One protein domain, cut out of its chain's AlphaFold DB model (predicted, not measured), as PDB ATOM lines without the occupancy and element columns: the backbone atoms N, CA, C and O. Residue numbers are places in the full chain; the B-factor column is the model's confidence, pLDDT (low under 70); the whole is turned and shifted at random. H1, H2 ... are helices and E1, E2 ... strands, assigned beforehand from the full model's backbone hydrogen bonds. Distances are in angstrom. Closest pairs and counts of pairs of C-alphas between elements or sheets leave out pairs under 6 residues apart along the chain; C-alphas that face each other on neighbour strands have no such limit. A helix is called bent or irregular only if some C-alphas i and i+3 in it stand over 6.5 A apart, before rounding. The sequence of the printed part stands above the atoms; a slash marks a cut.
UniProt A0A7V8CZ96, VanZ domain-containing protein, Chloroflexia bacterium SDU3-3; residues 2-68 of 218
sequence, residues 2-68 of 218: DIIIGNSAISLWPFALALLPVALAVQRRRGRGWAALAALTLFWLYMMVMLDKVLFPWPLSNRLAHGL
ATOM      1  N   ASP A   2     162.924 111.267 156.384       80.75
ATOM      2  CA  ASP A   2     162.580 111.047 157.778       80.75
ATOM      3  C   ASP A   2     163.477 111.917 158.649       80.75
ATOM      4  O   ASP A   2     164.706 111.865 158.557       80.75
ATOM      5  N   ILE A   3     162.844 112.746 159.473       76.56
ATOM      6  CA  ILE A   3     163.533 113.540 160.486       76.56
ATOM      7  C   ILE A   3     163.604 112.681 161.741       76.56
ATOM      8  O   ILE A   3     162.565 112.310 162.293       76.56
ATOM      9  N   ILE A   4     164.820 112.365 162.181       75.69
ATOM     10  CA  ILE A   4     165.055 111.534 163.362       75.69
ATOM     11  C   ILE A   4     165.194 112.442 164.587       75.69
ATOM     12  O   ILE A   4     166.075 113.303 164.634       75.69
ATOM     13  N   ILE A   5     164.331 112.243 165.584       71.38
ATOM     14  CA  ILE A   5     164.298 112.994 166.844       71.38
ATOM     15  C   ILE A   5     164.282 111.984 167.999       71.38
ATOM     16  O   ILE A   5     163.251 111.387 168.306       71.38
ATOM     17  N   GLY A   6     165.436 111.770 168.638       71.69
ATOM     18  CA  GLY A   6     165.588 110.742 169.674       71.69
ATOM     19  C   GLY A   6     165.248 109.345 169.139       71.69
ATOM     20  O   GLY A   6     165.823 108.917 168.143       71.69
ATOM     21  N   ASN A   7     164.282 108.666 169.767       75.75
ATOM     22  CA  ASN A   7     163.788 107.345 169.343       75.75
ATOM     23  C   ASN A   7     162.597 107.416 168.367       75.75
ATOM     24  O   ASN A   7     161.953 106.403 168.101       75.75
ATOM     25  N   SER A   8     162.249 108.603 167.868       75.75
ATOM     26  CA  SER A   8     161.098 108.818 166.989       75.75
ATOM     27  C   SER A   8     161.538 109.326 165.618       75.75
ATOM     28  O   SER A   8     162.529 110.044 165.497       75.75
ATOM     29  N   ALA A   9     160.780 108.981 164.577       79.38
ATOM     30  CA  ALA A   9     160.993 109.471 163.219       79.38
ATOM     31  C   ALA A   9     159.699 110.081 162.672       79.38
ATOM     32  O   ALA A   9     158.632 109.472 162.763       79.38
ATOM     33  N   ILE A  10     159.793 111.280 162.098       83.56
ATOM     34  CA  ILE A  10     158.680 111.931 161.399       83.56
ATOM     35  C   ILE A  10     158.935 111.811 159.900       83.56
ATOM     36  O   ILE A  10     159.912 112.367 159.398       83.56
ATOM     37  N   SER A  11     158.051 111.110 159.185       87.69
ATOM     38  CA  SER A  11     158.160 110.964 157.732       87.69
ATOM     39  C   SER A  11     157.472 112.107 156.993       87.69
ATOM     40  O   SER A  11     156.297 112.401 157.221       87.69
ATOM     41  N   LEU A  12     158.192 112.729 156.060       86.50
ATOM     42  CA  LEU A  12     157.683 113.812 155.216       86.50
ATOM     43  C   LEU A  12     157.042 113.321 153.906       86.50
ATOM     44  O   LEU A  12     156.405 114.105 153.197       86.50
ATOM     45  N   TRP A  13     157.163 112.027 153.594       88.69
ATOM     46  CA  TRP A  13     156.596 111.410 152.390       88.69
ATOM     47  C   TRP A  13     155.093 111.695 152.191       88.69
ATOM     48  O   TRP A  13     154.718 112.079 151.077       88.69
ATOM     49  N   PRO A  14     154.224 111.585 153.221       91.56
ATOM     50  CA  PRO A  14     152.790 111.819 153.053       91.56
ATOM     51  C   PRO A  14     152.455 113.250 152.618       91.56
ATOM     52  O   PRO A  14     151.574 113.450 151.785       91.56
ATOM     53  N   PHE A  15     153.183 114.247 153.130       89.25
ATOM     54  CA  PHE A  15     152.947 115.656 152.804       89.25
ATOM     55  C   PHE A  15     153.325 115.965 151.353       89.25
ATOM     56  O   PHE A  15     152.555 116.590 150.625       89.25
ATOM     57  N   ALA A  16     154.483 115.478 150.905       88.94
ATOM     58  CA  ALA A  16     154.922 115.656 149.525       88.94
ATOM     59  C   ALA A  16     154.007 114.921 148.524       88.94
ATOM     60  O   ALA A  16     153.725 115.453 147.449       88.94
ATOM     61  N   LEU A  17     153.470 113.750 148.887       92.75
ATOM     62  CA  LEU A  17     152.458 113.056 148.082       92.75
ATOM     63  C   LEU A  17     151.115 113.796 148.062       92.75
ATOM     64  O   LEU A  17     150.481 113.855 147.012       92.75
ATOM     65  N   ALA A  18     150.692 114.403 149.171       92.19
ATOM     66  CA  ALA A  18     149.440 115.160 149.236       92.19
ATOM     67  C   ALA A  18     149.446 116.417 148.344       92.19
ATOM     68  O   ALA A  18     148.400 116.827 147.837       92.19
ATOM     69  N   LEU A  19     150.618 117.012 148.096       93.38
ATOM     70  CA  LEU A  19     150.767 118.165 147.201       93.38
ATOM     71  C   LEU A  19     150.677 117.797 145.711       93.38
ATOM     72  O   LEU A  19     150.288 118.638 144.895       93.38
ATOM     73  N   LEU A  20     150.986 116.550 145.339       94.25
ATOM     74  CA  LEU A  20     150.982 116.112 143.942       94.25
ATOM     75  C   LEU A  20     149.586 116.220 143.284       94.25
ATOM     76  O   LEU A  20     149.497 116.843 142.224       94.25
ATOM     77  N   PRO A  21     148.477 115.720 143.872       94.81
ATOM     78  CA  PRO A  21     147.132 115.914 143.324       94.81
ATOM     79  C   PRO A  21     146.766 117.384 143.104       94.81
ATOM     80  O   PRO A  21     146.148 117.719 142.094       94.81
ATOM     81  N   VAL A  22     147.186 118.274 144.010       94.38
ATOM     82  CA  VAL A  22     146.952 119.721 143.887       94.38
ATOM     83  C   VAL A  22     147.700 120.273 142.675       94.38
ATOM     84  O   VAL A  22     147.104 120.956 141.838       94.38
ATOM     85  N   ALA A  23     148.982 119.928 142.522       92.69
ATOM     86  CA  ALA A  23     149.780 120.318 141.363       92.69
ATOM     87  C   ALA A  23     149.171 119.795 140.048       92.69
ATOM     88  O   ALA A  23     149.033 120.553 139.085       92.69
ATOM     89  N   LEU A  24     148.739 118.530 140.015       94.75
ATOM     90  CA  LEU A  24     148.084 117.925 138.852       94.75
ATOM     91  C   LEU A  24     146.766 118.629 138.512       94.75
ATOM     92  O   LEU A  24     146.538 118.957 137.347       94.75
ATOM     93  N   ALA A  25     145.929 118.931 139.507       94.06
ATOM     94  CA  ALA A  25     144.669 119.642 139.312       94.06
ATOM     95  C   ALA A  25     144.890 121.056 138.751       94.06
ATOM     96  O   ALA A  25     144.225 121.450 137.791       94.06
ATOM     97  N   VAL A  26     145.862 121.804 139.287       94.31
ATOM     98  CA  VAL A  26     146.233 123.135 138.777       94.31
ATOM     99  C   VAL A  26     146.687 123.051 137.320       94.31
ATOM    100  O   VAL A  26     146.236 123.829 136.479       94.31
ATOM    101  N   GLN A  27     147.543 122.088 136.987       91.62
ATOM    102  CA  GLN A  27     148.073 121.938 135.631       91.62
ATOM    103  C   GLN A  27     147.012 121.443 134.640       91.62
ATOM    104  O   GLN A  27     146.983 121.887 133.490       91.62
ATOM    105  N   ARG A  28     146.082 120.598 135.095       92.25
ATOM    106  CA  ARG A  28     144.923 120.161 134.312       92.25
ATOM    107  C   ARG A  28     143.959 121.312 134.028       92.25
ATOM    108  O   ARG A  28     143.436 121.384 132.915       92.25
ATOM    109  N   ARG A  29     143.756 122.221 134.993       93.19
ATOM    110  CA  ARG A  29     142.975 123.466 134.823       93.19
ATOM    111  C   ARG A  29     143.644 124.449 133.862       93.19
ATOM    112  O   ARG A  29     142.949 125.171 133.161       93.19
ATOM    113  N   ARG A  30     144.976 124.431 133.765       89.44
ATOM    114  CA  ARG A  30     145.752 125.179 132.756       89.44
ATOM    115  C   ARG A  30     145.742 124.533 131.361       89.44
ATOM    116  O   ARG A  30     146.478 124.978 130.488       89.44
ATOM    117  N   GLY A  31     144.949 123.481 131.148       88.81
ATOM    118  CA  GLY A  31     144.776 122.842 129.841       88.81
ATOM    119  C   GLY A  31     145.894 121.880 129.433       88.81
ATOM    120  O   GLY A  31     145.954 121.484 128.272       88.81
ATOM    121  N   ARG A  32     146.788 121.473 130.348       89.12
ATOM    122  CA  ARG A  32     147.831 120.490 130.012       89.12
ATOM    123  C   ARG A  32     147.219 119.111 129.753       89.12
ATOM    124  O   ARG A  32     146.384 118.639 130.524       89.12
ATOM    125  N   GLY A  33     147.665 118.465 128.674       90.25
ATOM    126  CA  GLY A  33     147.239 117.116 128.299       90.25
ATOM    127  C   GLY A  33     147.790 116.024 129.223       90.25
ATOM    128  O   GLY A  33     148.736 116.242 129.981       90.25
ATOM    129  N   TRP A  34     147.225 114.820 129.119       87.25
ATOM    130  CA  TRP A  34     147.554 113.675 129.978       87.25
ATOM    131  C   TRP A  34     149.033 113.279 129.964       87.25
ATOM    132  O   TRP A  34     149.593 113.011 131.022       87.25
ATOM    133  N   ALA A  35     149.696 113.321 128.805       87.62
ATOM    134  CA  ALA A  35     151.128 113.024 128.705       87.62
ATOM    135  C   ALA A  35     151.989 113.989 129.543       87.62
ATOM    136  O   ALA A  35     152.942 113.575 130.196       87.62
ATOM    137  N   ALA A  36     151.621 115.274 129.582       87.81
ATOM    138  CA  ALA A  36     152.329 116.269 130.382       87.81
ATOM    139  C   ALA A  36     152.093 116.076 131.888       87.81
ATOM    140  O   ALA A  36     152.985 116.349 132.687       87.81
ATOM    141  N   LEU A  37     150.906 115.596 132.276       92.25
ATOM    142  CA  LEU A  37     150.603 115.236 133.662       92.25
ATOM    143  C   LEU A  37     151.359 113.976 134.090       92.25
ATOM    144  O   LEU A  37     151.927 113.967 135.172       92.25
ATOM    145  N   ALA A  38     151.440 112.960 133.230       92.94
ATOM    146  CA  ALA A  38     152.245 111.767 133.486       92.94
ATOM    147  C   ALA A  38     153.734 112.117 133.645       92.94
ATOM    148  O   ALA A  38     154.364 111.687 134.608       92.94
ATOM    149  N   ALA A  39     154.277 112.962 132.759       91.69
ATOM    150  CA  ALA A  39     155.644 113.463 132.880       91.69
ATOM    151  C   ALA A  39     155.859 114.242 134.190       91.69
ATOM    152  O   ALA A  39     156.876 114.051 134.853       91.69
ATOM    153  N   LEU A  40     154.892 115.076 134.593       94.31
ATOM    154  CA  LEU A  40     154.936 115.790 135.869       94.31
ATOM    155  C   LEU A  40     154.927 114.837 137.063       94.31
ATOM    156  O   LEU A  40     155.724 115.026 137.975       94.31
ATOM    157  N   THR A  41     154.077 113.814 137.051       94.88
ATOM    158  CA  THR A  41     154.027 112.797 138.105       94.88
ATOM    159  C   THR A  41     155.354 112.056 138.221       94.88
ATOM    160  O   THR A  41     155.908 111.976 139.313       94.88
ATOM    161  N   LEU A  42     155.899 111.557 137.108       95.81
ATOM    162  CA  LEU A  42     157.181 110.845 137.106       95.81
ATOM    163  C   LEU A  42     158.315 111.737 137.613       95.81
ATOM    164  O   LEU A  42     159.096 111.316 138.464       95.81
ATOM    165  N   PHE A  43     158.372 112.982 137.141       95.56
ATOM    166  CA  PHE A  43     159.365 113.951 137.591       95.56
ATOM    167  C   PHE A  43     159.215 114.287 139.079       95.56
ATOM    168  O   PHE A  43     160.212 114.371 139.785       95.56
ATOM    169  N   TRP A  44     157.985 114.443 139.572       95.62
ATOM    170  CA  TRP A  44     157.710 114.712 140.983       95.62
ATOM    171  C   TRP A  44     158.182 113.566 141.877       95.62
ATOM    172  O   TRP A  44     158.905 113.798 142.841       95.62
ATOM    173  N   LEU A  45     157.814 112.328 141.538       95.31
ATOM    174  CA  LEU A  45     158.232 111.141 142.285       95.31
ATOM    175  C   LEU A  45     159.755 110.979 142.270       95.31
ATOM    176  O   LEU A  45     160.350 110.694 143.307       95.31
ATOM    177  N   TYR A  46     160.393 111.231 141.125       95.50
ATOM    178  CA  TYR A  46     161.850 111.292 141.028       95.50
ATOM    179  C   TYR A  46     162.440 112.341 141.980       95.50
ATOM    180  O   TYR A  46     163.317 112.003 142.771       95.50
ATOM    181  N   MET A  47     161.941 113.583 141.953       94.50
ATOM    182  CA  MET A  47     162.427 114.656 142.829       94.50
ATOM    183  C   MET A  47     162.264 114.297 144.307       94.50
ATOM    184  O   MET A  47     163.146 114.596 145.105       94.50
ATOM    185  N   MET A  48     161.170 113.621 144.672       93.19
ATOM    186  CA  MET A  48     160.976 113.119 146.032       93.19
ATOM    187  C   MET A  48     162.059 112.111 146.423       93.19
ATOM    188  O   MET A  48     162.708 112.291 147.445       93.19
ATOM    189  N   VAL A  49     162.303 111.082 145.606       92.56
ATOM    190  CA  VAL A  49     163.347 110.081 145.895       92.56
ATOM    191  C   VAL A  49     164.732 110.729 145.943       92.56
ATOM    192  O   VAL A  49     165.519 110.441 146.840       92.56
ATOM    193  N   MET A  50     165.026 111.621 145.001       92.88
ATOM    194  CA  MET A  50     166.297 112.334 144.927       92.88
ATOM    195  C   MET A  50     166.553 113.144 146.202       92.88
ATOM    196  O   MET A  50     167.576 112.957 146.852       92.88
ATOM    197  N   LEU A  51     165.613 114.009 146.593       91.00
ATOM    198  CA  LEU A  51     165.749 114.825 147.800       91.00
ATOM    199  C   LEU A  51     165.819 113.965 149.066       91.00
ATOM    200  O   LEU A  51     166.515 114.337 150.006       91.00
ATOM    201  N   ASP A  52     165.153 112.807 149.085       89.06
ATOM    202  CA  ASP A  52     165.271 111.850 150.183       89.06
ATOM    203  C   ASP A  52     166.713 111.358 150.342       89.06
ATOM    204  O   ASP A  52     167.288 111.427 151.422       89.06
ATOM    205  N   LYS A  53     167.339 110.929 149.242       86.94
ATOM    206  CA  LYS A  53     168.719 110.427 149.259       86.94
ATOM    207  C   LYS A  53     169.751 111.517 149.557       86.94
ATOM    208  O   LYS A  53     170.754 111.254 150.226       86.94
ATOM    209  N   VAL A  54     169.514 112.736 149.077       86.00
ATOM    210  CA  VAL A  54     170.458 113.851 149.241       86.00
ATOM    211  C   VAL A  54     170.392 114.460 150.637       86.00
ATOM    212  O   VAL A  54     171.441 114.785 151.190       86.00
ATOM    213  N   LEU A  55     169.193 114.634 151.201       82.56
ATOM    214  CA  LEU A  55     168.993 115.419 152.426       82.56
ATOM    215  C   LEU A  55     168.773 114.569 153.678       82.56
ATOM    216  O   LEU A  55     168.952 115.077 154.784       82.56
ATOM    217  N   PHE A  56     168.380 113.302 153.531       80.56
ATOM    218  CA  PHE A  56     167.999 112.440 154.649       80.56
ATOM    219  C   PHE A  56     168.893 111.190 154.751       80.56
ATOM    220  O   PHE A  56     169.514 110.781 153.765       80.56
ATOM    221  N   PRO A  57     168.971 110.560 155.940       69.12
ATOM    222  CA  PRO A  57     168.346 110.956 157.209       69.12
ATOM    223  C   PRO A  57     169.001 112.196 157.830       69.12
ATOM    224  O   PRO A  57     170.218 112.354 157.783       69.12
ATOM    225  N   TRP A  58     168.188 113.071 158.430       66.31
ATOM    226  CA  TRP A  58     168.692 114.235 159.163       66.31
ATOM    227  C   TRP A  58     168.929 113.850 160.635       66.31
ATOM    228  O   TRP A  58     167.955 113.562 161.338       66.31
ATOM    229  N   PRO A  59     170.184 113.840 161.133       58.31
ATOM    230  CA  PRO A  59     170.514 113.429 162.503       58.31
ATOM    231  C   PRO A  59     170.270 114.544 163.535       58.31
ATOM    232  O   PRO A  59     171.184 114.961 164.249       58.31
ATOM    233  N   LEU A  60     169.036 115.042 163.652       58.78
ATOM    234  CA  LEU A  60     168.699 116.035 164.682       58.78
ATOM    235  C   LEU A  60     168.899 115.466 166.108       58.78
ATOM    236  O   LEU A  60     169.186 116.209 167.044       58.78
ATOM    237  N   SER A  61     168.827 114.138 166.257       52.38
ATOM    238  CA  SER A  61     169.070 113.400 167.503       52.38
ATOM    239  C   SER A  61     170.477 113.578 168.090       52.38
ATOM    240  O   SER A  61     170.616 113.595 169.312       52.38
ATOM    241  N   ASN A  62     171.518 113.750 167.267       52.53
ATOM    242  CA  ASN A  62     172.904 113.787 167.758       52.53
ATOM    243  C   ASN A  62     173.219 115.070 168.550       52.53
ATOM    244  O   ASN A  62     174.038 115.026 169.466       52.53
ATOM    245  N   ARG A  63     172.506 116.179 168.283       52.84
ATOM    246  CA  ARG A  63     172.563 117.415 169.092       52.84
ATOM    247  C   ARG A  63     172.037 117.221 170.520       52.84
ATOM    248  O   ARG A  63     172.475 117.918 171.427       52.84
ATOM    249  N   LEU A  64     171.069 116.321 170.709       50.75
ATOM    250  CA  LEU A  64     170.454 116.049 172.014       50.75
ATOM    251  C   LEU A  64     171.240 114.997 172.811       50.75
ATOM    252  O   LEU A  64     171.224 115.033 174.036       50.75
ATOM    253  N   ALA A  65     171.921 114.074 172.123       49.94
ATOM    254  CA  ALA A  65     172.610 112.941 172.741       49.94
ATOM    255  C   ALA A  65     174.021 113.260 173.274       49.94
ATOM    256  O   ALA A  65     174.422 112.678 174.277       49.94
ATOM    257  N   HIS A  66     174.774 114.168 172.638       50.88
ATOM    258  CA  HIS A  66     176.181 114.426 172.998       50.88
ATOM    259  C   HIS A  66     176.418 115.633 173.912       50.88
ATOM    260  O   HIS A  66     177.561 115.927 174.246       50.88
ATOM    261  N   GLY A  67     175.363 116.315 174.366       48.94
ATOM    262  CA  GLY A  67     175.533 117.586 175.065       48.94
ATOM    263  C   GLY A  67     176.121 118.657 174.141       48.94
ATOM    264  O   GLY A  67     176.567 118.397 173.025       48.94
ATOM    265  N   LEU A  68     176.059 119.907 174.583       50.91
ATOM    266  CA  LEU A  68     176.545 121.062 173.837       50.91
ATOM    267  C   LEU A  68     178.084 121.121 173.843       50.91
ATOM    268  O   LEU A  68     178.637 122.115 174.299       50.91
TER     269      LEU A  68
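What this domain is: This is residues 2 to 68 of the 218 residues of the protein "VanZ domain-containing protein" of Chloroflexia bacterium SDU3-3 (UniProt A0A7V8CZ96). A small two-strand hairpin, E1 and E2, lies at the open end of a long, narrow helical hairpin, H1 and H2, with E2 leading nearly in line into H1. The short helix H3 follows H2 and lies past the strands, at the end of the rod away from the turn between H1 and H2. The printed part has 67 residues, with three named helices and two named strands in the order E1, E2, H1, H2, H3; the sheet has the order E1 - E2 and is antiparallel, and the class is mostly helix. The whole is only just extended, close to loose, with a radius of gyration of the C-alphas of 16.8 A, and its C-alphas span 55 by 18 by 17 A.

How they stand to each other: The sheet has two strands, E1, residues 2 to 5, and E2, residues 8 to 11, which form a hairpin with an angle of 156 degrees between their directions. The C-alphas of Asp 2 and Ser 11 face each other at 4.4 A. N 5 and O 8 are within hydrogen-bond range at 2.8 A, and so are N 10 and O 3 at 3.0 A. H1, residues 13 to 29, and H2, residues 34 to 55, form a helical hairpin and touch, with 9 pairs of C-alphas within 8 A. Their closest C-alphas are those of Leu 24 and Leu 37, 6.4 A apart, and the helices run opposite ways at a shallow tilt of 26 degrees. E1 is only just apart from H1 and from H2, the closest C-alphas being 8.1 A apart in each case. H3, residues 62 to 65, is apart from H1, H2, E1 and E2. In H2 each O i to N i+4 pair is within hydrogen-bond range, in H1 10 of 13 are, and H3 is too short for such a pair; its one O i to N i+3 pair is not within range.

Where its parts are: E1 begins at C-alpha 2, (162.580, 111.047, 157.778), and is 9.4 A long; E2 is 9.9 A long. H1 is 25.3 A long and neither bent nor irregular, but only just: C-alphas 18 and 21 are 6.4 A apart. H2 is 31.1 A long and ends at C-alpha 55, (168.993, 115.419, 152.426). H3 is 5.1 A long and ends at C-alpha 65, (172.610, 112.941, 172.741).

The domain as a whole: The outline is a rod, and the two C-alphas farthest apart, those of Gly 31 and Gly 67, are 54.9 A apart. The printed part has no cut. The links E1 to E2, E2 to H1 and H1 to H2 are tight, and H2 to H3 is short, with 6 residues. The mean pLDDT of the printed part is 82.9; residues 57 to 68 are under 70, and H3 has a mean of 52.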